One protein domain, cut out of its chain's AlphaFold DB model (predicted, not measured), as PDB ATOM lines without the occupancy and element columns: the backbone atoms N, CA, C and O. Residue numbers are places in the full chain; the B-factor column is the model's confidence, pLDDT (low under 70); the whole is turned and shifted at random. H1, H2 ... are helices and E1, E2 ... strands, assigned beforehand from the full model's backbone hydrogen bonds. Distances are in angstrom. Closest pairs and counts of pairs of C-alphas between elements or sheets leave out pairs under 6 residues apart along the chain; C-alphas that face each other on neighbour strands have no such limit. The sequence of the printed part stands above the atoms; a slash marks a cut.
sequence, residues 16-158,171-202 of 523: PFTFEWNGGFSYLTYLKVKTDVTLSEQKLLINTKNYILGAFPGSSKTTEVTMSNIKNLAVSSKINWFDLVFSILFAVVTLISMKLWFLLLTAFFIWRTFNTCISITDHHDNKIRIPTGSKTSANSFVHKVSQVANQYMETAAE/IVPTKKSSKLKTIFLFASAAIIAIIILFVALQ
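Overview. This is residues 16 to 158 and 171 to 202 of the 523 residues of an uncharacterized protein of Paenibacillus sp. NEAU-GSW1 (UniProt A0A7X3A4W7). Two strongly twisted antiparallel sheets, E1 to E4 and E5 to E7, come together where E7 meets E1 and E2, and the long helix H3 packs on both. At the other end of the long axis, the hairpin H1 and H2 and the long H4 run side by side as a loosely joined bundle. The printed part has 175 residues with four named helices and seven named strands, in the order E1 E2 E3 E4 E5 H1 H2 E6 E7 H3 H4, a mixed class. It is loose, with a radius of gyration of the C-alphas of 19.9 A, and spans 73 by 36 by 25 A, only just a rod.

Along the chain. Find C-alpha 16 at (207.894, 266.775, 168.089), where E1, residues 16 to 25, begins. E2, residues 28 to 40, covers 35.4 A and bends by 54 degrees at residue 31; E3, residues 43 to 52, and E4, residues 56 to 66, follow. E5, residues 70 to 79, bends by 62 degrees at residue 75; E6 is residues 114 to 122 and E7 residues 127 to 132. H1 is residues 81 to 97 and H2 residues 100 to 112. H3, residues 135 to 158, begins at (209.025, 249.950, 165.391) and covers 34.9 A. H4, residues 179 to 202, covers 34.1 A and ends at (191.398, 215.903, 148.940).

Arrangement. Begin with E1 E2 E3 E4, a meander, each strand the antiparallel neighbour of the one before: look for N 19 and O 35 at 2.8 A, N 36 and O 47 at 2.9 A, and N 46 and O 63 at 2.8 A. H3 lies over E1, E2 and E3 at a height over the sheet of 10.4 A, two layers with the helix on one face. The closest C-alphas of E1 and E7 are those of Trp 21 and Thr 132, 4.9 A apart. In the second sheet, N 74 and O 119 are 3.0 A apart and N 118 and O 130 2.9 A. With this sheet H3 and H4 make two layers; H3 runs along the strands, at 7 degrees to E6 on the local plane. H1, H2 and H4 form an up and down bundle, each running against the one before: H1 and H2 touch at Ser 87 and Thr 106, C-alphas 4.5 A apart, H2 and H4 at Ile 110 and Ser 188, 7.5 A. H1 and H4 only just touch, with 3 pairs of C-alphas within 8 A, the closest those of Leu 95 and Ile 195, 7.0 A. In H1, H2, H3 and H4 every O i to N i+4 pair is within hydrogen-bond range.

Size, cuts and confidence. The two C-alphas farthest apart, those of Glu 158 and Gln 202, are 72.8 A apart. Residues 159 to 170 are not printed; C-alphas 158 and 171 stand 17.2 A apart across this cut. Of the links that are printed whole, each is tight. Residues 26 to 27 and 199 to 202 have pLDDT under 70.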
ATOM      1  N   PRO A  16     209.090 267.396 168.631       95.25
ATOM      2  CA  PRO A  16     207.894 266.775 168.089       95.25
ATOM      3  C   PRO A  16     208.204 265.358 167.595       95.25
ATOM      4  O   PRO A  16     209.246 265.101 166.995       95.25
ATOM      5  N   PHE A  17     207.265 264.444 167.813       96.69
ATOM      6  CA  PHE A  17     207.256 263.107 167.230       96.69
ATOM      7  C   PHE A  17     205.953 262.919 166.466       96.69
ATOM      8  O   PHE A  17     204.881 263.165 167.013       96.69
ATOM      9  N   THR A  18     206.028 262.434 165.234       97.50
ATOM     10  CA  THR A  18     204.841 262.113 164.438       97.50
ATOM     11  C   THR A  18     204.823 260.623 164.154       97.50
ATOM     12  O   THR A  18     205.774 260.069 163.607       97.50
ATOM     13  N   PHE A  19     203.722 259.975 164.515       97.12
ATOM     14  CA  PHE A  19     203.465 258.574 164.210       97.12
ATOM     15  C   PHE A  19     202.322 258.487 163.220       97.12
ATOM     16  O   PHE A  19     201.266 259.086 163.418       97.12
ATOM     17  N   GLU A  20     202.519 257.701 162.172       95.50
ATOM     18  CA  GLU A  20     201.459 257.369 161.235       95.50
ATOM     19  C   GLU A  20     201.257 255.857 161.235       95.50
ATOM     20  O   GLU A  20     202.205 255.069 161.246       95.50
ATOM     21  N   TRP A  21     199.994 255.453 161.269       93.69
ATOM     22  CA  TRP A  21     199.574 254.076 161.086       93.69
ATOM     23  C   TRP A  21     198.516 254.031 159.993       93.69
ATOM     24  O   TRP A  21     197.502 254.725 160.077       93.69
ATOM     25  N   ASN A  22     198.746 253.194 158.987       91.56
ATOM     26  CA  ASN A  22     197.837 253.008 157.866       91.56
ATOM     27  C   ASN A  22     197.176 251.629 157.991       91.56
ATOM     28  O   ASN A  22     197.790 250.599 157.724       91.56
ATOM     29  N   GLY A  23     195.919 251.611 158.422       84.69
ATOM     30  CA  GLY A  23     195.025 250.469 158.282       84.69
ATOM     31  C   GLY A  23     194.518 250.416 156.848       84.69
ATOM     32  O   GLY A  23     193.741 251.280 156.433       84.69
ATOM     33  N   GLY A  24     194.994 249.441 156.076       78.94
ATOM     34  CA  GLY A  24     194.790 249.429 154.634       78.94
ATOM     35  C   GLY A  24     195.364 248.225 153.908       78.94
ATOM     36  O   GLY A  24     196.286 247.570 154.394       78.94
ATOM     37  N   PHE A  25     194.853 248.016 152.700       70.56
ATOM     38  CA  PHE A  25     195.561 247.322 151.626       70.56
ATOM     39  C   PHE A  25     196.557 248.282 150.999       70.56
ATOM     40  O   PHE A  25     196.223 249.453 150.923       70.56
ATOM     41  N   SER A  26     197.727 247.802 150.559       65.94
ATOM     42  CA  SER A  26     198.803 248.568 149.892       65.94
ATOM     43  C   SER A  26     198.386 249.969 149.389       65.94
ATOM     44  O   SER A  26     198.774 250.977 149.977       65.94
ATOM     45  N   TYR A  27     197.479 250.022 148.407       67.88
ATOM     46  CA  TYR A  27     196.952 251.249 147.798       67.88
ATOM     47  C   TYR A  27     195.625 251.775 148.391       67.88
ATOM     48  O   TYR A  27     195.272 252.935 148.190       67.88
ATOM     49  N   LEU A  28     194.866 250.956 149.124       77.94
ATOM     50  CA  LEU A  28     193.581 251.316 149.731       77.94
ATOM     51  C   LEU A  28     193.698 251.417 151.259       77.94
ATOM     52  O   LEU A  28     193.411 250.472 152.002       77.94
ATOM     53  N   THR A  29     194.074 252.598 151.746       83.94
ATOM     54  CA  THR A  29     194.052 252.905 153.183       83.94
ATOM     55  C   THR A  29     192.627 253.224 153.617       83.94
ATOM     56  O   THR A  29     192.122 254.295 153.313       83.94
ATOM     57  N   TYR A  30     191.958 252.325 154.339       87.38
ATOM     58  CA  TYR A  30     190.597 252.568 154.837       87.38
ATOM     59  C   TYR A  30     190.586 253.381 156.137       87.38
ATOM     60  O   TYR A  30     189.636 254.124 156.395       87.38
ATOM     61  N   LEU A  31     191.638 253.273 156.952       90.25
ATOM     62  CA  LEU A  31     191.773 254.003 158.207       90.25
ATOM     63  C   LEU A  31     193.227 254.414 158.420       90.25
ATOM     64  O   LEU A  31     194.064 253.579 158.741       90.25
ATOM     65  N   LYS A  32     193.525 255.705 158.320       93.69
ATOM     66  CA  LYS A  32     194.824 256.253 158.719       93.69
ATOM     67  C   LYS A  32     194.704 256.892 160.096       93.69
ATOM     68  O   LYS A  32     193.776 257.650 160.353       93.69
ATOM     69  N   VAL A  33     195.625 256.590 161.000       95.31
ATOM     70  CA  VAL A  33     195.717 257.224 162.319       95.31
ATOM     71  C   VAL A  33     197.038 257.964 162.372       95.31
ATOM     72  O   VAL A  33     198.097 257.347 162.282       95.31
ATOM     73  N   LYS A  34     196.968 259.287 162.495       97.50
ATOM     74  CA  LYS A  34     198.132 260.145 162.700       97.50
ATOM     75  C   LYS A  34     198.144 260.608 164.144       97.50
ATOM     76  O   LYS A  34     197.141 261.139 164.619       97.50
ATOM     77  N   THR A  35     199.256 260.422 164.831       98.00
ATOM     78  CA  THR A  35     199.440 260.888 166.199       98.00
ATOM     79  C   THR A  35     200.673 261.765 166.274       98.00
ATOM     80  O   THR A  35     201.791 261.280 166.122       98.00
ATOM     81  N   ASP A  36     200.455 263.043 166.548       98.00
ATOM     82  CA  ASP A  36     201.513 264.006 166.816       98.00
ATOM     83  C   ASP A  36     201.697 264.108 168.331       98.00
ATOM     84  O   ASP A  36     200.747 264.364 169.077       98.00
ATOM     85  N   VAL A  37     202.913 263.862 168.802       97.69
ATOM     86  CA  VAL A  37     203.281 263.914 170.212       97.69
ATOM     87  C   VAL A  37     204.295 265.021 170.411       97.69
ATOM     88  O   VAL A  37     205.381 264.989 169.840       97.69
ATOM     89  N   THR A  38     203.947 266.000 171.236       96.56
ATOM     90  CA  THR A  38     204.860 267.078 171.618       96.56
ATOM     91  C   THR A  38     205.339 266.842 173.039       96.56
ATOM     92  O   THR A  38     204.533 266.727 173.969       96.56
ATOM     93  N   LEU A  39     206.657 266.754 173.190       94.56
ATOM     94  CA  LEU A  39     207.310 266.647 174.483       94.56
ATOM     95  C   LEU A  39     207.530 268.052 175.060       94.56
ATOM     96  O   LEU A  39     208.308 268.828 174.510       94.56
ATOM     97  N   SER A  40     206.827 268.377 176.145       89.62
ATOM     98  CA  SER A  40     207.019 269.594 176.944       89.62
ATOM     99  C   SER A  40     207.631 269.226 178.296       89.62
ATOM    100  O   SER A  40     207.468 268.092 178.745       89.62
ATOM    101  N   GLU A  41     208.260 270.192 178.977       85.00
ATOM    102  CA  GLU A  41     209.018 269.989 180.230       85.00
ATOM    103  C   GLU A  41     208.353 269.038 181.243       85.00
ATOM    104  O   GLU A  41     209.009 268.155 181.779       85.00
ATOM    105  N   GLN A  42     207.042 269.167 181.473       93.38
ATOM    106  CA  GLN A  42     206.324 268.355 182.468       93.38
ATOM    107  C   GLN A  42     205.195 267.511 181.873       93.38
ATOM    108  O   GLN A  42     204.506 266.788 182.596       93.38
ATOM    109  N   LYS A  43     204.940 267.637 180.568       96.12
ATOM    110  CA  LYS A  43     203.695 267.185 179.939       96.12
ATOM    111  C   LYS A  43     203.960 266.590 178.566       96.12
ATOM    112  O   LYS A  43     204.701 267.140 177.757       96.12
ATOM    113  N   LEU A  44     203.295 265.482 178.291       96.81
ATOM    114  CA  LEU A  44     203.231 264.846 176.991       96.81
ATOM    115  C   LEU A  44     201.884 265.209 176.364       96.81
ATOM    116  O   LEU A  44     200.836 264.765 176.844       96.81
ATOM    117  N   LEU A  45     201.901 266.022 175.309       97.56
ATOM    118  CA  LEU A  45     200.689 266.382 174.577       97.56
ATOM    119  C   LEU A  45     200.555 265.470 173.359       97.56
ATOM    120  O   LEU A  45     201.357 265.541 172.432       97.56
ATOM    121  N   ILE A  46     199.550 264.599 173.380       97.94
ATOM    122  CA  ILE A  46     199.291 263.594 172.347       97.94
ATOM    123  C   ILE A  46     198.056 264.028 171.562       97.94
ATOM    124  O   ILE A  46     196.941 263.984 172.085       97.94
ATOM    125  N   ASN A  47     198.230 264.418 170.306       98.06
ATOM    126  CA  ASN A  47     197.140 264.748 169.400       98.06
ATOM    127  C   ASN A  47     196.951 263.628 168.376       98.06
ATOM    128  O   ASN A  47     197.754 263.471 167.460       98.06
ATOM    129  N   THR A  48     195.886 262.844 168.527       97.81
ATOM    130  CA  THR A  48     195.550 261.759 167.603       97.81
ATOM    131  C   THR A  48     194.429 262.189 166.676       97.81
ATOM    132  O   THR A  48     193.356 262.579 167.135       97.81
ATOM    133  N   LYS A  49     194.641 262.047 165.373       98.00
ATOM    134  CA  LYS A  49     193.669 262.340 164.328       98.00
ATOM    135  C   LYS A  49     193.460 261.111 163.451       98.00
ATOM    136  O   LYS A  49     194.399 260.581 162.859       98.00
ATOM    137  N   ASN A  50     192.211 260.669 163.376       96.38
ATOM    138  CA  ASN A  50     191.814 259.584 162.487       96.38
ATOM    139  C   ASN A  50     191.483 260.151 161.104       96.38
ATOM    140  O   ASN A  50     190.976 261.264 161.001       96.38
ATOM    141  N   TYR A  51     191.721 259.376 160.056       95.62
ATOM    142  CA  TYR A  51     191.383 259.689 158.675       95.62
ATOM    143  C   TYR A  51     190.658 258.488 158.071       95.62
ATOM    144  O   TYR A  51     191.184 257.374 158.056       95.62
ATOM    145  N   ILE A  52     189.441 258.713 157.592       93.06
ATOM    146  CA  ILE A  52     188.612 257.714 156.917       93.06
ATOM    147  C   ILE A  52     189.025 257.681 155.444       93.06
ATOM    148  O   ILE A  52     189.224 258.732 154.834       93.06
ATOM    149  N   LEU A  53     189.185 256.483 154.881       91.81
ATOM    150  CA  LEU A  53     189.714 256.267 153.525       91.81
ATOM    151  C   LEU A  53     191.077 256.947 153.293       91.81
ATOM    152  O   LEU A  53     191.374 257.414 152.198       91.81
ATOM    153  N   GLY A  54     191.885 257.083 154.351       89.62
ATOM    154  CA  GLY A  54     193.232 257.658 154.286       89.62
ATOM    155  C   GLY A  54     193.287 259.177 154.074       89.62
ATOM    156  O   GLY A  54     194.285 259.792 154.442       89.62
ATOM    157  N   ALA A  55     192.220 259.784 153.551       93.06
ATOM    158  CA  ALA A  55     192.194 261.179 153.120       93.06
ATOM    159  C   ALA A  55     191.234 262.061 153.931       93.06
ATOM    160  O   ALA A  55     191.546 263.221 154.201       93.06
ATOM    161  N   PHE A  56     190.077 261.542 154.350       95.56
ATOM    162  CA  PHE A  56     189.043 262.371 154.970       95.56
ATOM    163  C   PHE A  56     189.274 262.488 156.477       95.56
ATOM    164  O   PHE A  56     189.183 261.478 157.178       95.56
ATOM    165  N   PRO A  57     189.566 263.687 157.011       95.94
ATOM    166  CA  PRO A  57     189.825 263.851 158.433       95.94
ATOM    167  C   PRO A  57     188.569 263.509 159.246       95.94
ATOM    168  O   PRO A  57     187.502 264.080 159.044       95.94
ATOM    169  N   GLY A  58     188.715 262.567 160.169       94.88
ATOM    170  CA  GLY A  58     187.711 262.193 161.158       94.88
ATOM    171  C   GLY A  58     187.905 262.935 162.481       94.88
ATOM    172  O   GLY A  58     188.446 264.040 162.533       94.88
ATOM    173  N   SER A  59     187.467 262.310 163.576       94.81
ATOM    174  CA  SER A  59     187.604 262.880 164.916       94.81
ATOM    175  C   SER A  59     189.070 263.005 165.342       94.81
ATOM    176  O   SER A  59     189.886 262.098 165.143       94.81
ATOM    177  N   SER A  60     189.391 264.141 165.963       96.88
ATOM    178  CA  SER A  60     190.646 264.366 166.674       96.88
ATOM    179  C   SER A  60     190.439 264.208 168.176       96.88
ATOM    180  O   SER A  60     189.418 264.633 168.720       96.88
ATOM    181  N   LYS A  61     191.421 263.629 168.858       97.81
ATOM    182  CA  LYS A  61     191.457 263.499 170.312       97.81
ATOM    183  C   LYS A  61     192.813 263.972 170.815       97.81
ATOM    184  O   LYS A  61     193.832 263.353 170.517       97.81
ATOM    185  N   THR A  62     192.803 265.016 171.633       97.94
ATOM    186  CA  THR A  62     193.983 265.470 172.371       97.94
ATOM    187  C   THR A  62     193.963 264.851 173.760       97.94
ATOM    188  O   THR A  62     192.937 264.860 174.438       97.94
ATOM    189  N   THR A  63     195.076 264.254 174.166       97.38
ATOM    190  CA  THR A  63     195.275 263.694 175.505       97.38
ATOM    191  C   THR A  63     196.549 264.286 176.079       97.38
ATOM    192  O   THR A  63     197.572 264.323 175.403       97.38
ATOM    193  N   GLU A  64     196.477 264.749 177.316       97.50
ATOM    194  CA  GLU A  64     197.610 265.309 178.040       97.50
ATOM    195  C   GLU A  64     198.013 264.343 179.153       97.50
ATOM    196  O   GLU A  64     197.153 263.837 179.878       97.50
ATOM    197  N   VAL A  65     199.309 264.061 179.268       97.12
ATOM    198  CA  VAL A  65     199.856 263.171 180.300       97.12
ATOM    199  C   VAL A  65     200.992 263.881 181.007       97.12
ATOM    200  O   VAL A  65     201.994 264.214 180.381       97.12
ATOM    201  N   THR A  66     200.866 264.102 182.310       96.50
ATOM    202  CA  THR A  66     201.977 264.622 183.114       96.50
ATOM    203  C   THR A  66     203.080 263.568 183.213       96.50
ATOM    204  O   THR A  66     202.779 262.400 183.461       96.50
ATOM    205  N   MET A  67     204.347 263.958 183.060       95.44
ATOM    206  CA  MET A  67     205.491 263.032 183.116       95.44
ATOM    207  C   MET A  67     205.560 262.270 184.438       95.44
ATOM    208  O   MET A  67     205.760 261.060 184.437       95.44
ATOM    209  N   SER A  68     205.280 262.956 185.548       93.50
ATOM    210  CA  SER A  68     205.206 262.359 186.887       93.50
ATOM    211  C   SER A  68     204.112 261.300 187.034       93.50
ATOM    212  O   SER A  68     204.150 260.503 187.961       93.50
ATOM    213  N   ASN A  69     203.111 261.300 186.147       95.94
ATOM    214  CA  ASN A  69     202.016 260.343 186.201       95.94
ATOM    215  C   ASN A  69     202.326 259.058 185.424       95.94
ATOM    216  O   ASN A  69     201.539 258.118 185.509       95.94
ATOM    217  N   ILE A  70     203.424 258.994 184.664       96.81
ATOM    218  CA  ILE A  70     203.764 257.829 183.843       96.81
ATOM    219  C   ILE A  70     204.325 256.717 184.736       96.81
ATOM    220  O   ILE A  70     205.426 256.811 185.257       96.81
ATOM    221  N   LYS A  71     203.584 255.612 184.845       96.38
ATOM    222  CA  LYS A  71     203.983 254.416 185.599       96.38
ATOM    223  C   LYS A  71     204.779 253.427 184.750       96.38
ATOM    224  O   LYS A  71     205.667 252.749 185.253       96.38
ATOM    225  N   ASN A  72     204.414 253.267 183.476       97.19
ATOM    226  CA  ASN A  72     205.070 252.319 182.573       97.19
ATOM    227  C   ASN A  72     204.986 252.776 181.112       97.19
ATOM    228  O   ASN A  72     203.927 253.208 180.644       97.19
ATOM    229  N   LEU A  73     206.079 252.577 180.380       97.19
ATOM    230  CA  LEU A  73     206.170 252.758 178.937       97.19
ATOM    231  C   LEU A  73     206.567 251.438 178.286       97.19
ATOM    232  O   LEU A  73     207.565 250.817 178.659       97.19
ATOM    233  N   ALA A  74     205.796 251.014 177.289       96.56
ATOM    234  CA  ALA A  74     206.068 249.779 176.576       96.56
ATOM    235  C   ALA A  74     205.825 249.906 175.076       96.56
ATOM    236  O   ALA A  74     204.825 250.481 174.644       96.56
ATOM    237  N   VAL A  75     206.687 249.270 174.284       95.88
ATOM    238  CA  VAL A  75     206.391 248.968 172.881       95.88
ATOM    239  C   VAL A  75     205.789 247.569 172.829       95.88
ATOM    240  O   VAL A  75     206.360 246.598 173.332       95.88
ATOM    241  N   SER A  76     204.587 247.472 172.271       93.56
ATOM    242  CA  SER A  76     203.793 246.246 172.226       93.56
ATOM    243  C   SER A  76     203.243 245.997 170.826       93.56
ATOM    244  O   SER A  76     203.109 246.922 170.031       93.56
ATOM    245  N   SER A  77     202.905 244.745 170.523       90.00
ATOM    246  CA  SER A  77     202.158 244.404 169.310       90.00
ATOM    247  C   SER A  77     200.664 244.337 169.618       90.00
ATOM    248  O   SER A  77     200.257 243.743 170.620       90.00
ATOM    249  N   LYS A  78     199.844 244.932 168.754       88.75
ATOM    250  CA  LYS A  78     198.382 244.869 168.817       88.75
ATOM    251  C   LYS A  78     197.860 244.105 167.604       88.75
ATOM    252  O   LYS A  78     198.294 244.354 166.486       88.75
ATOM    253  N   ILE A  79     196.906 243.211 167.853       88.38
ATOM    254  CA  ILE A  79     196.172 242.500 166.805       88.38
ATOM    255  C   ILE A  79     195.293 243.505 166.051       88.38
ATOM    256  O   ILE A  79     194.484 244.222 166.658       88.38
ATOM    257  N   ASN A  80     195.465 243.556 164.737       87.25
ATOM    258  CA  ASN A  80     194.579 244.222 163.806       87.25
ATOM    259  C   ASN A  80     193.389 243.306 163.534       87.25
ATOM    260  O   ASN A  80     193.492 242.324 162.807       87.25
ATOM    261  N   TRP A  81     192.253 243.632 164.142       84.06
ATOM    262  CA  TRP A  81     191.031 242.854 163.966       84.06
ATOM    263  C   TRP A  81     190.563 242.797 162.514       84.06
ATOM    264  O   TRP A  81     189.944 241.815 162.128       84.06
ATOM    265  N   PHE A  82     190.863 243.819 161.713       84.38
ATOM    266  CA  PHE A  82     190.477 243.834 160.310       84.38
ATOM    267  C   PHE A  82     191.238 242.764 159.522       84.38
ATOM    268  O   PHE A  82     190.612 241.877 158.952       84.38
ATOM    269  N   ASP A  83     192.572 242.779 159.583       87.25
ATOM    270  CA  ASP A  83     193.411 241.782 158.902       87.25
ATOM    271  C   ASP A  83     193.083 240.359 159.372       87.25
ATOM    272  O   ASP A  83     193.023 239.436 158.564       87.25
ATOM    273  N   LEU A  84     192.772 240.193 160.661       87.25
ATOM    274  CA  LEU A  84     192.331 238.914 161.210       87.25
ATOM    275  C   LEU A  84     191.028 238.414 160.565       87.25
ATOM    276  O   LEU A  84     190.931 237.242 160.207       87.25
ATOM    277  N   VAL A  85     190.026 239.283 160.408       86.94
ATOM    278  CA  VAL A  85     188.752 238.918 159.767       86.94
ATOM    279  C   VAL A  85     188.970 238.527 158.305       86.94
ATOM    280  O   VAL A  85     188.416 237.522 157.863       86.94
ATOM    281  N   PHE A  86     189.807 239.263 157.569       88.06
ATOM    282  CA  PHE A  86     190.128 238.917 156.181       88.06
ATOM    283  C   PHE A  86     190.911 237.615 156.071       88.06
ATOM    284  O   PHE A  86     190.599 236.806 155.204       88.06
ATOM    285  N   SER A  87     191.867 237.371 156.965       89.62
ATOM    286  CA  SER A  87     192.560 236.086 157.026       89.62
ATOM    287  C   SER A  87     191.573 234.926 157.185       89.62
ATOM    288  O   SER A  87     191.623 233.971 156.415       89.62
ATOM    289  N   ILE A  88     190.626 235.031 158.122       87.38
ATOM    290  CA  ILE A  88     189.603 233.995 158.332       87.38
ATOM    291  C   ILE A  88     188.730 233.830 157.082       87.38
ATOM    292  O   ILE A  88     188.465 232.703 156.665       87.38
ATOM    293  N   LEU A  89     188.309 234.933 156.458       90.31
ATOM    294  CA  LEU A  89     187.523 234.900 155.226       90.31
ATOM    295  C   LEU A  89     188.275 234.171 154.103       90.31
ATOM    296  O   LEU A  89     187.719 233.268 153.482       90.31
ATOM    297  N   PHE A  90     189.539 234.522 153.864       91.19
ATOM    298  CA  PHE A  90     190.348 233.884 152.828       91.19
ATOM    299  C   PHE A  90     190.667 232.427 153.148       91.19
ATOM    300  O   PHE A  90     190.689 231.615 152.226       91.19
ATOM    301  N   ALA A  91     190.801 232.054 154.422       87.62
ATOM    302  CA  ALA A  91     190.938 230.657 154.817       87.62
ATOM    303  C   ALA A  91     189.690 229.846 154.423       87.62
ATOM    304  O   ALA A  91     189.807 228.763 153.850       87.62
ATOM    305  N   VAL A  92     188.490 230.395 154.649       84.25
ATOM    306  CA  VAL A  92     187.223 229.772 154.228       84.25
ATOM    307  C   VAL A  92     187.122 229.692 152.703       84.25
ATOM    308  O   VAL A  92     186.773 228.644 152.165       84.25
ATOM    309  N   VAL A  93     187.470 230.763 151.984       88.19
ATOM    310  CA  VAL A  93     187.469 230.763 150.510       88.19
ATOM    311  C   VAL A  93     188.477 229.753 149.956       88.19
ATOM    312  O   VAL A  93     188.185 229.077 148.972       88.19
ATOM    313  N   THR A  94     189.634 229.597 150.602       86.88
ATOM    314  CA  THR A  94     190.636 228.580 150.248       86.88
ATOM    315  C   THR A  94     190.050 227.180 150.373       86.88
ATOM    316  O   THR A  94     190.170 226.392 149.443       86.88
ATOM    317  N   LEU A  95     189.356 226.893 151.480       80.50
ATOM    318  CA  LEU A  95     188.705 225.600 151.706       80.50
ATOM    319  C   LEU A  95     187.619 225.285 150.671       80.50
ATOM    320  O   LEU A  95     187.472 224.133 150.283       80.50
ATOM    321  N   ILE A  96     186.864 226.291 150.221       81.19
ATOM    322  CA  ILE A  96     185.791 226.100 149.232       81.19
ATOM    323  C   ILE A  96     186.356 225.954 147.816       81.19
ATOM    324  O   ILE A  96     185.902 225.114 147.047       81.19
ATOM    325  N   SER A  97     187.315 226.802 147.446       85.44
ATOM    326  CA  SER A  97     187.804 226.893 146.066       85.44
ATOM    327  C   SER A  97     188.961 225.952 145.753       85.44
ATOM    328  O   SER A  97     189.278 225.774 144.579       85.44
ATOM    329  N   MET A  98     189.623 225.408 146.779       82.94
ATOM    330  CA  MET A  98     190.853 224.616 146.669       82.94
ATOM    331  C   MET A  98     191.988 225.336 145.913       82.94
ATOM    332  O   MET A  98     192.915 224.699 145.420       82.94
ATOM    333  N   LYS A  99     191.946 226.674 145.811       83.38
ATOM    334  CA  LYS A  99     192.974 227.455 145.110       83.38
ATOM    335  C   LYS A  99     194.064 227.932 146.064       83.38
ATOM    336  O   LYS A  99     193.787 228.642 147.031       83.38
ATOM    337  N   LEU A 100     195.315 227.639 145.708       83.31
ATOM    338  CA  LEU A 100     196.509 228.024 146.467       83.31
ATOM    339  C   LEU A 100     196.621 229.541 146.693       83.31
ATOM    340  O   LEU A 100     197.036 229.977 147.763       83.31
ATOM    341  N   TRP A 101     196.196 230.362 145.730       88.69
ATOM    342  CA  TRP A 101     196.299 231.822 145.833       88.69
ATOM    343  C   TRP A 101     195.578 232.407 147.062       88.69
ATOM    344  O   TRP A 101     196.094 233.307 147.724       88.69
ATOM    345  N   PHE A 102     194.412 231.868 147.438       89.00
ATOM    346  CA  PHE A 102     193.699 232.339 148.632       89.00
ATOM    347  C   PHE A 102     194.398 231.933 149.936       89.00
ATOM    348  O   PHE A 102     194.277 232.633 150.947       89.00
ATOM    349  N   LEU A 103     195.186 230.855 149.910       86.62
ATOM    350  CA  LEU A 103     196.022 230.458 151.036       86.62
ATOM    351  C   LEU A 103     197.169 231.454 151.234       86.62
ATOM    352  O   LEU A 103     197.427 231.876 152.361       86.62
ATOM    353  N   LEU A 104     197.810 231.877 150.141       87.75
ATOM    354  CA  LEU A 104     198.853 232.905 150.176       87.75
ATOM    355  C   LEU A 104     198.299 234.221 150.728       87.75
ATOM    356  O   LEU A 104     198.901 234.812 151.625       87.75
ATOM    357  N   LEU A 105     197.101 234.625 150.292       89.56
ATOM    358  CA  LEU A 105     196.404 235.776 150.871       89.56
ATOM    359  C   LEU A 105     196.159 235.585 152.374       89.56
ATOM    360  O   LEU A 105     196.494 236.464 153.164       89.56
ATOM    361  N   THR A 106     195.649 234.427 152.798       89.38
ATOM    362  CA  THR A 106     195.433 234.099 154.221       89.38
ATOM    363  C   THR A 106     196.704 234.291 155.053       89.38
ATOM    364  O   THR A 106     196.656 234.945 156.100       89.38
ATOM    365  N   ALA A 107     197.835 233.760 154.577       86.88
ATOM    366  CA  ALA A 107     199.138 233.886 155.228       86.88
ATOM    367  C   ALA A 107     199.609 235.348 155.286       86.88
ATOM    368  O   ALA A 107     200.024 235.824 156.348       86.88
ATOM    369  N   PHE A 108     199.460 236.087 154.186       88.81
ATOM    370  CA  PHE A 108     199.784 237.511 154.105       88.81
ATOM    371  C   PHE A 108     199.017 238.343 155.146       88.81
ATOM    372  O   PHE A 108     199.602 239.165 155.857       88.81
ATOM    373  N   PHE A 109     197.715 238.096 155.317       88.50
ATOM    374  CA  PHE A 109     196.926 238.790 156.337       88.50
ATOM    375  C   PHE A 109     197.332 238.428 157.764       88.50
ATOM    376  O   PHE A 109     197.380 239.308 158.626       88.50
ATOM    377  N   ILE A 110     197.659 237.163 158.035       86.81
ATOM    378  CA  ILE A 110     198.154 236.739 159.356       86.81
ATOM    379  C   ILE A 110     199.449 237.465 159.695       86.81
ATOM    380  O   ILE A 110     199.598 237.965 160.813       86.81
ATOM    381  N   TRP A 111     200.358 237.577 158.727       83.94
ATOM    382  CA  TRP A 111     201.608 238.307 158.897       83.94
ATOM    383  C   TRP A 111     201.356 239.777 159.259       83.94
ATOM    384  O   TRP A 111     201.881 240.278 160.260       83.94
ATOM    385  N   ARG A 112     200.475 240.448 158.506       86.19
ATOM    386  CA  ARG A 112     200.116 241.862 158.722       86.19
ATOM    387  C   ARG A 112     199.282 242.131 159.972       86.19
ATOM    388  O   ARG A 112     199.266 243.258 160.459       86.19
ATOM    389  N   THR A 113     198.656 241.107 160.550       86.25
ATOM    390  CA  THR A 113     197.764 241.242 161.712       86.25
ATOM    391  C   THR A 113     198.446 241.894 162.925       86.25
ATOM    392  O   THR A 113     197.769 242.433 163.799       86.25
ATOM    393  N   PHE A 114     199.776 241.895 163.024       86.94
ATOM    394  CA  PHE A 114     200.485 242.462 164.171       86.94
ATOM    395  C   PHE A 114     201.025 243.864 163.904       86.94
ATOM    396  O   PHE A 114     202.117 244.025 163.369       86.94
ATOM    397  N   ASN A 115     200.327 244.877 164.415       89.19
ATOM    398  CA  ASN A 115     200.782 246.264 164.351       89.19
ATOM    399  C   ASN A 115     201.591 246.663 165.582       89.19
ATOM    400  O   ASN A 115     201.288 246.245 166.706       89.19
ATOM    401  N   THR A 116     202.588 247.527 165.390       92.56
ATOM    402  CA  THR A 116     203.338 248.113 166.504       92.56
ATOM    403  C   THR A 116     202.502 249.195 167.194       92.56
ATOM    404  O   THR A 116     201.823 250.000 166.562       92.56
ATOM    405  N   CYS A 117     202.512 249.197 168.524       95.50
ATOM    406  CA  CYS A 117     201.755 250.125 169.351       95.50
ATOM    407  C   CYS A 117     202.580 250.527 170.572       95.50
ATOM    408  O   CYS A 117     203.015 249.674 171.353       95.50
ATOM    409  N   ILE A 118     202.727 251.828 170.783       97.06
ATOM    410  CA  ILE A 118     203.274 252.384 172.019       97.06
ATOM    411  C   ILE A 118     202.155 252.374 173.064       97.06
ATOM    412  O   ILE A 118     201.020 252.753 172.769       97.06
ATOM    413  N   SER A 119     202.451 251.907 174.272       97.19
ATOM    414  CA  SER A 119     201.525 251.858 175.402       97.19
ATOM    415  C   SER A 119     202.104 252.663 176.556       97.19
ATOM    416  O   SER A 119     203.137 252.296 177.111       97.19
ATOM    417  N   ILE A 120     201.398 253.718 176.942       97.62
ATOM    418  CA  ILE A 120     201.705 254.557 178.100       97.62
ATOM    419  C   ILE A 120     200.676 254.209 179.169       97.62
ATOM    420  O   ILE A 120     199.475 254.280 178.909       97.62
ATOM    421  N   THR A 121     201.133 253.756 180.332       97.56
ATOM    422  CA  THR A 121     200.264 253.457 181.478       97.56
ATOM    423  C   THR A 121     200.555 254.468 182.568       97.56
ATOM    424  O   THR A 121     201.719 254.622 182.940       97.56
ATOM    425  N   ASP A 122     199.529 255.152 183.059       96.81
ATOM    426  CA  ASP A 122     199.681 256.086 184.171       96.81
ATOM    427  C   ASP A 122     199.572 255.382 185.541       96.81
ATOM    428  O   ASP A 122     199.314 254.175 185.628       96.81
ATOM    429  N   HIS A 123     199.785 256.121 186.629       95.06
ATOM    430  CA  HIS A 123     199.659 255.594 187.994       95.06
ATOM    431  C   HIS A 123     198.233 255.177 188.388       95.06
ATOM    432  O   HIS A 123     198.081 254.385 189.316       95.06
ATOM    433  N   HIS A 124     197.209 255.628 187.659       96.31
ATOM    434  CA  HIS A 124     195.811 255.217 187.828       96.31
ATOM    435  C   HIS A 124     195.441 254.017 186.935       96.31
ATOM    436  O   HIS A 124     194.264 253.690 186.787       96.31
ATOM    437  N   ASP A 125     196.436 253.373 186.313       96.25
ATOM    438  CA  ASP A 125     196.290 252.282 185.349       96.25
ATOM    439  C   ASP A 125     195.488 252.646 184.079       96.25
ATOM    440  O   ASP A 125     195.098 251.757 183.303       96.25
ATOM    441  N   ASN A 126     195.315 253.941 183.785       96.88
ATOM    442  CA  ASN A 126     194.811 254.394 182.493       96.88
ATOM    443  C   ASN A 126     195.853 254.093 181.418       96.88
ATOM    444  O   ASN A 126     197.046 254.366 181.573       96.88
ATOM    445  N   LYS A 127     195.399 253.535 180.294       96.88
ATOM    446  CA  LYS A 127     196.271 253.121 179.192       96.88
ATOM    447  C   LYS A 127     196.017 253.966 177.963       96.88
ATOM    448  O   LYS A 127     194.947 253.886 177.359       96.88
ATOM    449  N   ILE A 128     197.038 254.696 177.541       97.25
ATOM    450  CA  ILE A 128     197.056 255.421 176.277       97.25
ATOM    451  C   ILE A 128     197.833 254.586 175.270       97.25
ATOM    452  O   ILE A 128     198.910 254.066 175.558       97.25
ATOM    453  N   ARG A 129     197.246 254.410 174.088       96.50
ATOM    454  CA  ARG A 129     197.791 253.574 173.023       96.50
ATOM    455  C   ARG A 129     197.985 254.411 171.775       96.50
ATOM    456  O   ARG A 129     197.015 254.984 171.283       96.50
ATOM    457  N   ILE A 130     199.211 254.437 171.271       97.00
ATOM    458  CA  ILE A 130     199.582 255.155 170.054       97.00
ATOM    459  C   ILE A 130     199.981 254.105 169.009       97.00
ATOM    460  O   ILE A 130     201.028 253.466 169.165       97.00
ATOM    461  N   PRO A 131     199.136 253.840 167.996       94.81
ATOM    462  CA  PRO A 131     199.510 252.960 166.898       94.81
ATOM    463  C   PRO A 131     200.618 253.614 166.063       94.81
ATOM    464  O   PRO A 131     200.637 254.829 165.893       94.81
ATOM    465  N   THR A 132     201.546 252.811 165.553       94.38
ATOM    466  CA  THR A 132     202.685 253.289 164.760       94.38
ATOM    467  C   THR A 132     203.051 252.263 163.694       94.38
ATOM    468  O   THR A 132     203.067 251.060 163.965       94.38
ATOM    469  N   GLY A 133     203.344 252.737 162.483       90.06
ATOM    470  CA  GLY A 133     203.880 251.919 161.395       90.06
ATOM    471  C   GLY A 133     205.360 251.567 161.561       90.06
ATOM    472  O   GLY A 133     205.816 250.599 160.970       90.06
ATOM    473  N   SER A 134     206.108 252.294 162.403       91.00
ATOM    474  CA  SER A 134     207.555 252.106 162.574       91.00
ATOM    475  C   SER A 134     207.906 251.675 163.997       91.00
ATOM    476  O   SER A 134     207.674 252.400 164.972       91.00
ATOM    477  N   LYS A 135     208.508 250.487 164.122       91.38
ATOM    478  CA  LYS A 135     209.025 249.950 165.391       91.38
ATOM    479  C   LYS A 135     210.247 250.721 165.885       91.38
ATOM    480  O   LYS A 135     210.356 250.968 167.084       91.38
ATOM    481  N   THR A 136     211.116 251.145 164.974       90.62
ATOM    482  CA  THR A 136     212.296 251.966 165.275       90.62
ATOM    483  C   THR A 136     211.883 253.312 165.862       90.62
ATOM    484  O   THR A 136     212.323 253.667 166.956       90.62
ATOM    485  N   SER A 137     210.925 253.997 165.223       92.12
ATOM    486  CA  SER A 137     210.371 255.260 165.732       92.12
ATOM    487  C   SER A 137     209.706 255.082 167.100       92.12
ATOM    488  O   SER A 137     209.874 255.914 167.989       92.12
ATOM    489  N   ALA A 138     208.990 253.970 167.301       94.81
ATOM    490  CA  ALA A 138     208.356 253.645 168.578       94.81
ATOM    491  C   ALA A 138     209.372 253.474 169.718       94.81
ATOM    492  O   ALA A 138     209.173 254.005 170.809       94.81
ATOM    493  N   ASN A 139     210.453 252.732 169.464       93.75
ATOM    494  CA  ASN A 139     211.511 252.497 170.446       93.75
ATOM    495  C   ASN A 139     212.260 253.793 170.776       93.75
ATOM    496  O   ASN A 139     212.452 254.088 171.954       93.75
ATOM    497  N   SER A 140     212.621 254.577 169.755       93.75
ATOM    498  CA  SER A 140     213.283 255.879 169.919       93.75
ATOM    499  C   SER A 140     212.448 256.823 170.790       93.75
ATOM    500  O   SER A 140     212.936 257.370 171.782       93.75
ATOM    501  N   PHE A 141     211.147 256.919 170.503       96.31
ATOM    502  CA  PHE A 141     210.213 257.707 171.299       96.31
ATOM    503  C   PHE A 141     210.130 257.245 172.752       96.31
ATOM    504  O   PHE A 141     210.287 258.054 173.664       96.31
ATOM    505  N   VAL A 142     209.901 255.951 172.988       96.75
ATOM    506  CA  VAL A 142     209.775 255.423 174.352       96.75
ATOM    507  C   VAL A 142     211.059 255.653 175.152       96.75
ATOM    508  O   VAL A 142     210.978 256.038 176.319       96.75
ATOM    509  N   HIS A 143     212.226 255.474 174.532       95.94
ATOM    510  CA  HIS A 143     213.511 255.748 175.167       95.94
ATOM    511  C   HIS A 143     213.633 257.227 175.549       95.94
ATOM    512  O   HIS A 143     213.901 257.542 176.710       95.94
ATOM    513  N   LYS A 144     213.341 258.146 174.620       94.88
ATOM    514  CA  LYS A 144     213.412 259.588 174.890       94.88
ATOM    515  C   LYS A 144     212.446 260.025 175.994       94.88
ATOM    516  O   LYS A 144     212.850 260.763 176.887       94.88
ATOM    517  N   VAL A 145     211.199 259.549 175.969       95.69
ATOM    518  CA  VAL A 145     210.210 259.874 177.011       95.69
ATOM    519  C   VAL A 145     210.640 259.316 178.366       95.69
ATOM    520  O   VAL A 145     210.531 260.028 179.357       95.69
ATOM    521  N   SER A 146     211.175 258.091 178.427       96.06
ATOM    522  CA  SER A 146     211.677 257.533 179.692       96.06
ATOM    523  C   SER A 146     212.841 258.337 180.273       96.06
ATOM    524  O   SER A 146     212.859 258.595 181.471       96.06
ATOM    525  N   GLN A 147     213.765 258.806 179.429       94.69
ATOM    526  CA  GLN A 147     214.892 259.633 179.855       94.69
ATOM    527  C   GLN A 147     214.410 260.950 180.475       94.69
ATOM    528  O   GLN A 147     214.813 261.284 181.586       94.69
ATOM    529  N   VAL A 148     213.511 261.663 179.787       93.19
ATOM    530  CA  VAL A 148     212.981 262.950 180.267       93.19
ATOM    531  C   VAL A 148     212.117 262.772 181.518       93.19
ATOM    532  O   VAL A 148     212.231 263.553 182.460       93.19
ATOM    533  N   ALA A 149     211.296 261.722 181.578       94.31
ATOM    534  CA  ALA A 149     210.484 261.441 182.757       94.31
ATOM    535  C   ALA A 149     211.347 261.111 183.989       94.31
ATOM    536  O   ALA A 149     211.069 261.618 185.073       94.31
ATOM    537  N   ASN A 150     212.428 260.338 183.823       94.75
ATOM    538  CA  ASN A 150     213.345 260.009 184.917       94.75
ATOM    539  C   ASN A 150     214.097 261.241 185.439       94.75
ATOM    540  O   ASN A 150     214.173 261.423 186.650       94.75
ATOM    541  N   GLN A 151     214.573 262.120 184.549       92.56
ATOM    542  CA  GLN A 151     215.198 263.395 184.937       92.56
ATOM    543  C   GLN A 151     214.242 264.268 185.764       92.56
ATOM    544  O   GLN A 151     214.636 264.882 186.758       92.56
ATOM    545  N   TYR A 152     212.963 264.293 185.382       90.69
ATOM    546  CA  TYR A 152     211.946 265.033 186.119       90.69
ATOM    547  C   TYR A 152     211.663 264.423 187.498       90.69
ATOM    548  O   TYR A 152     211.529 265.152 188.479       90.69
ATOM    549  N   MET A 153     211.595 263.093 187.592       90.50
ATOM    550  CA  MET A 153     211.390 262.386 188.862       90.50
ATOM    551  C   MET A 153     212.548 262.605 189.842       90.50
ATOM    552  O   MET A 153     212.299 262.766 191.032       90.50
ATOM    553  N   GLU A 154     213.787 262.653 189.349       91.19
ATOM    554  CA  GLU A 154     214.977 262.959 190.153       91.19
ATOM    555  C   GLU A 154     214.934 264.397 190.687       91.19
ATOM    556  O   GLU A 154     215.030 264.613 191.893       91.19
ATOM    557  N   THR A 155     214.644 265.371 189.817       89.88
ATOM    558  CA  THR A 155     214.522 266.788 190.212       89.88
ATOM    559  C   THR A 155     213.390 267.006 191.225       89.88
ATOM    560  O   THR A 155     213.533 267.773 192.176       89.88
ATOM    561  N   ALA A 156     212.253 266.325 191.047       88.12
ATOM    562  CA  ALA A 156     211.134 266.391 191.985       88.12
ATOM    563  C   ALA A 156     211.486 265.760 193.342       88.12
ATOM    564  O   ALA A 156     211.106 266.303 194.377       88.12
ATOM    565  N   ALA A 157     212.240 264.656 193.352       88.69
ATOM    566  CA  ALA A 157     212.689 264.006 194.582       88.69
ATOM    567  C   ALA A 157     213.682 264.873 195.379       88.69
ATOM    568  O   ALA A 157     213.622 264.882 196.606       88.69
ATOM    569  N   GLU A 158     214.552 265.636 194.706       89.38
ATOM    570  CA  GLU A 158     215.473 266.578 195.362       89.38
ATOM    571  C   GLU A 158     214.752 267.769 196.016       89.38
ATOM    572  O   GLU A 158     215.194 268.280 197.048       89.38
ATOM    573  N   ILE A 171     211.725 254.749 185.393       96.00
ATOM    574  CA  ILE A 171     210.930 254.194 184.306       96.00
ATOM    575  C   ILE A 171     211.896 253.572 183.303       96.00
ATOM    576  O   ILE A 171     212.640 254.272 182.616       96.00
ATOM    577  N   VAL A 172     211.865 252.246 183.198       95.75
ATOM    578  CA  VAL A 172     212.627 251.497 182.196       95.75
ATOM    579  C   VAL A 172     211.680 251.099 181.062       95.75
ATOM    580  O   VAL A 172     210.680 250.424 181.326       95.75
ATOM    581  N   PRO A 173     211.964 251.476 179.800       94.62
ATOM    582  CA  PRO A 173     211.249 250.978 178.633       94.62
ATOM    583  C   PRO A 173     211.105 249.458 178.648       94.62
ATOM    584  O   PRO A 173     212.089 248.724 178.563       94.62
ATOM    585  N   THR A 174     209.872 248.961 178.717       92.25
ATOM    586  CA  THR A 174     209.633 247.518 178.683       92.25
ATOM    587  C   THR A 174     209.262 247.062 177.276       92.25
ATOM    588  O   THR A 174     208.299 247.523 176.660       92.25
ATOM    589  N   LYS A 175     210.003 246.088 176.745       87.75
ATOM    590  CA  LYS A 175     209.576 245.355 175.551       87.75
ATOM    591  C   LYS A 175     208.598 244.279 176.003       87.75
ATOM    592  O   LYS A 175     208.998 243.250 176.547       87.75
ATOM    593  N   LYS A 176     207.295 244.514 175.824       84.06
ATOM    594  CA  LYS A 176     206.291 243.521 176.226       84.06
ATOM    595  C   LYS A 176     206.485 242.276 175.361       84.06
ATOM    596  O   LYS A 176     206.342 242.356 174.143       84.06
ATOM    597  N   SER A 177     206.852 241.152 175.987       72.81
ATOM    598  CA  SER A 177     207.241 239.953 175.237       72.81
ATOM    599  C   SER A 177     206.142 239.537 174.265       72.81
ATOM    600  O   SER A 177     204.952 239.523 174.599       72.81
ATOM    601  N   SER A 178     206.559 239.161 173.064       74.94
ATOM    602  CA  SER A 178     205.692 238.735 171.976       74.94
ATOM    603  C   SER A 178     205.098 237.341 172.193       74.94
ATOM    604  O   SER A 178     204.590 236.785 171.233       74.94
ATOM    605  N   LYS A 179     205.113 236.761 173.406       80.50
ATOM    606  CA  LYS A 179     204.614 235.393 173.663       80.50
ATOM    607  C   LYS A 179     203.224 235.151 173.071       80.50
ATOM    608  O   LYS A 179     202.986 234.112 172.477       80.50
ATOM    609  N   LEU A 180     202.334 236.141 173.163       77.81
ATOM    610  CA  LEU A 180     200.990 236.068 172.587       77.81
ATOM    611  C   LEU A 180     201.014 236.069 171.044       77.81
ATOM    612  O   LEU A 180     200.282 235.305 170.430       77.81
ATOM    613  N   LYS A 181     201.907 236.856 170.423       77.56
ATOM    614  CA  LYS A 181     202.165 236.826 168.970       77.56
ATOM    615  C   LYS A 181     202.739 235.475 168.546       77.56
ATOM    616  O   LYS A 181     202.288 234.925 167.556       77.56
ATOM    617  N   THR A 182     203.676 234.922 169.310       76.25
ATOM    618  CA  THR A 182     204.276 233.610 169.046       76.25
ATOM    619  C   THR A 182     203.234 232.492 169.126       76.25
ATOM    620  O   THR A 182     203.112 231.722 168.184       76.25
ATOM    621  N   ILE A 183     202.426 232.444 170.192       82.75
ATOM    622  CA  ILE A 183     201.335 231.461 170.338       82.75
ATOM    623  C   ILE A 183     200.331 231.590 169.189       82.75
ATOM    624  O   ILE A 183     199.932 230.586 168.609       82.75
ATOM    625  N   PHE A 184     199.943 232.818 168.843       82.50
ATOM    626  CA  PHE A 184     199.000 233.057 167.757       82.50
ATOM    627  C   PHE A 184     199.572 232.643 166.396       82.50
ATOM    628  O   PHE A 184     198.883 231.968 165.640       82.50
ATOM    629  N   LEU A 185     200.833 232.984 166.106       77.81
ATOM    630  CA  LEU A 185     201.517 232.566 164.881       77.81
ATOM    631  C   LEU A 185     201.568 231.041 164.777       77.81
ATOM    632  O   LEU A 185     201.156 230.505 163.753       77.81
ATOM    633  N   PHE A 186     201.956 230.337 165.843       78.94
ATOM    634  CA  PHE A 186     201.957 228.871 165.854       78.94
ATOM    635  C   PHE A 186     200.561 228.277 165.651       78.94
ATOM    636  O   PHE A 186     200.406 227.362 164.847       78.94
ATOM    637  N   ALA A 187     199.537 228.810 166.322       81.44
ATOM    638  CA  ALA A 187     198.161 228.350 166.138       81.44
ATOM    639  C   ALA A 187     197.673 228.581 164.697       81.44
ATOM    640  O   ALA A 187     197.073 227.693 164.098       81.44
ATOM    641  N   SER A 188     197.975 229.744 164.115       79.19
ATOM    642  CA  SER A 188     197.599 230.072 162.738       79.19
ATOM    643  C   SER A 188     198.344 229.224 161.703       79.19
ATOM    644  O   SER A 188     197.725 228.728 160.767       79.19
ATOM    645  N   ALA A 189     199.639 228.967 161.914       78.25
ATOM    646  CA  ALA A 189     200.438 228.086 161.072       78.25
ATOM    647  C   ALA A 189     199.937 226.638 161.144       78.25
ATOM    648  O   ALA A 189     199.841 225.978 160.115       78.25
ATOM    649  N   ALA A 190     199.543 226.160 162.329       78.88
ATOM    650  CA  ALA A 190     198.937 224.841 162.488       78.88
ATOM    651  C   ALA A 190     197.597 224.733 161.742       78.88
ATOM    652  O   ALA A 190     197.361 223.741 161.062       78.88
ATOM    653  N   ILE A 191     196.741 225.761 161.813       79.50
ATOM    654  CA  ILE A 191     195.482 225.799 161.051       79.50
ATOM    655  C   ILE A 191     195.764 225.779 159.545       79.50
ATOM    656  O   ILE A 191     195.167 224.975 158.835       79.50
ATOM    657  N   ILE A 192     196.697 226.604 159.062       76.38
ATOM    658  CA  ILE A 192     197.117 226.612 157.653       76.38
ATOM    659  C   ILE A 192     197.637 225.235 157.238       76.38
ATOM    660  O   ILE A 192     197.218 224.719 156.210       76.38
ATOM    661  N   ALA A 193     198.495 224.608 158.043       75.19
ATOM    662  CA  ALA A 193     199.033 223.283 157.757       75.19
ATOM    663  C   ALA A 193     197.935 222.210 157.704       75.19
ATOM    664  O   ALA A 193     197.969 221.352 156.829       75.19
ATOM    665  N   ILE A 194     196.933 222.278 158.587       78.56
ATOM    666  CA  ILE A 194     195.763 221.389 158.548       78.56
ATOM    667  C   ILE A 194     194.941 221.631 157.281       78.56
ATOM    668  O   ILE A 194     194.507 220.667 156.661       78.56
ATOM    669  N   ILE A 195     194.751 222.888 156.868       75.88
ATOM    670  CA  ILE A 195     194.063 223.223 155.614       75.88
ATOM    671  C   ILE A 195     194.852 222.675 154.420       75.88
ATOM    672  O   ILE A 195     194.255 222.026 153.573       75.88
ATOM    673  N   ILE A 196     196.175 222.858 154.369       73.69
ATOM    674  CA  ILE A 196     197.032 222.300 153.310       73.69
ATOM    675  C   ILE A 196     196.938 220.779 153.296       73.69
ATOM    676  O   ILE A 196     196.752 220.199 152.237       73.69
ATOM    677  N   LEU A 197     197.042 220.125 154.455       75.75
ATOM    678  CA  LEU A 197     196.929 218.674 154.558       75.75
ATOM    679  C   LEU A 197     195.550 218.203 154.097       75.75
ATOM    680  O   LEU A 197     195.461 217.215 153.382       75.75
ATOM    681  N   PHE A 198     194.485 218.914 154.466       75.12
ATOM    682  CA  PHE A 198     193.132 218.620 154.010       75.12
ATOM    683  C   PHE A 198     193.019 218.781 152.492       75.12
ATOM    684  O   PHE A 198     192.567 217.855 151.834       75.12
ATOM    685  N   VAL A 199     193.500 219.888 151.919       69.19
ATOM    686  CA  VAL A 199     193.532 220.116 150.463       69.19
ATOM    687  C   VAL A 199     194.369 219.044 149.762       69.19
ATOM    688  O   VAL A 199     193.934 218.519 148.750       69.19
ATOM    689  N   ALA A 200     195.521 218.662 150.315       68.62
ATOM    690  CA  ALA A 200     196.403 217.639 149.759       68.62
ATOM    691  C   ALA A 200     195.803 216.226 149.855       68.62
ATOM    692  O   ALA A 200     195.978 215.417 148.951       68.62
ATOM    693  N   LEU A 201     195.089 215.913 150.941       69.06
ATOM    694  CA  LEU A 201     194.338 214.663 151.085       69.06
ATOM    695  C   LEU A 201     193.156 214.620 150.112       69.06
ATOM    696  O   LEU A 201     192.896 213.579 149.519       69.06
ATOM    697  N   GLN A 202     192.480 215.750 149.913       64.12
ATOM    698  CA  GLN A 202     191.398 215.903 148.940       64.12
ATOM    699  C   GLN A 202     191.919 215.810 147.497       64.12
ATOM    700  O   GLN A 202     191.308 215.146 146.664       64.12
TER     701      GLN A 202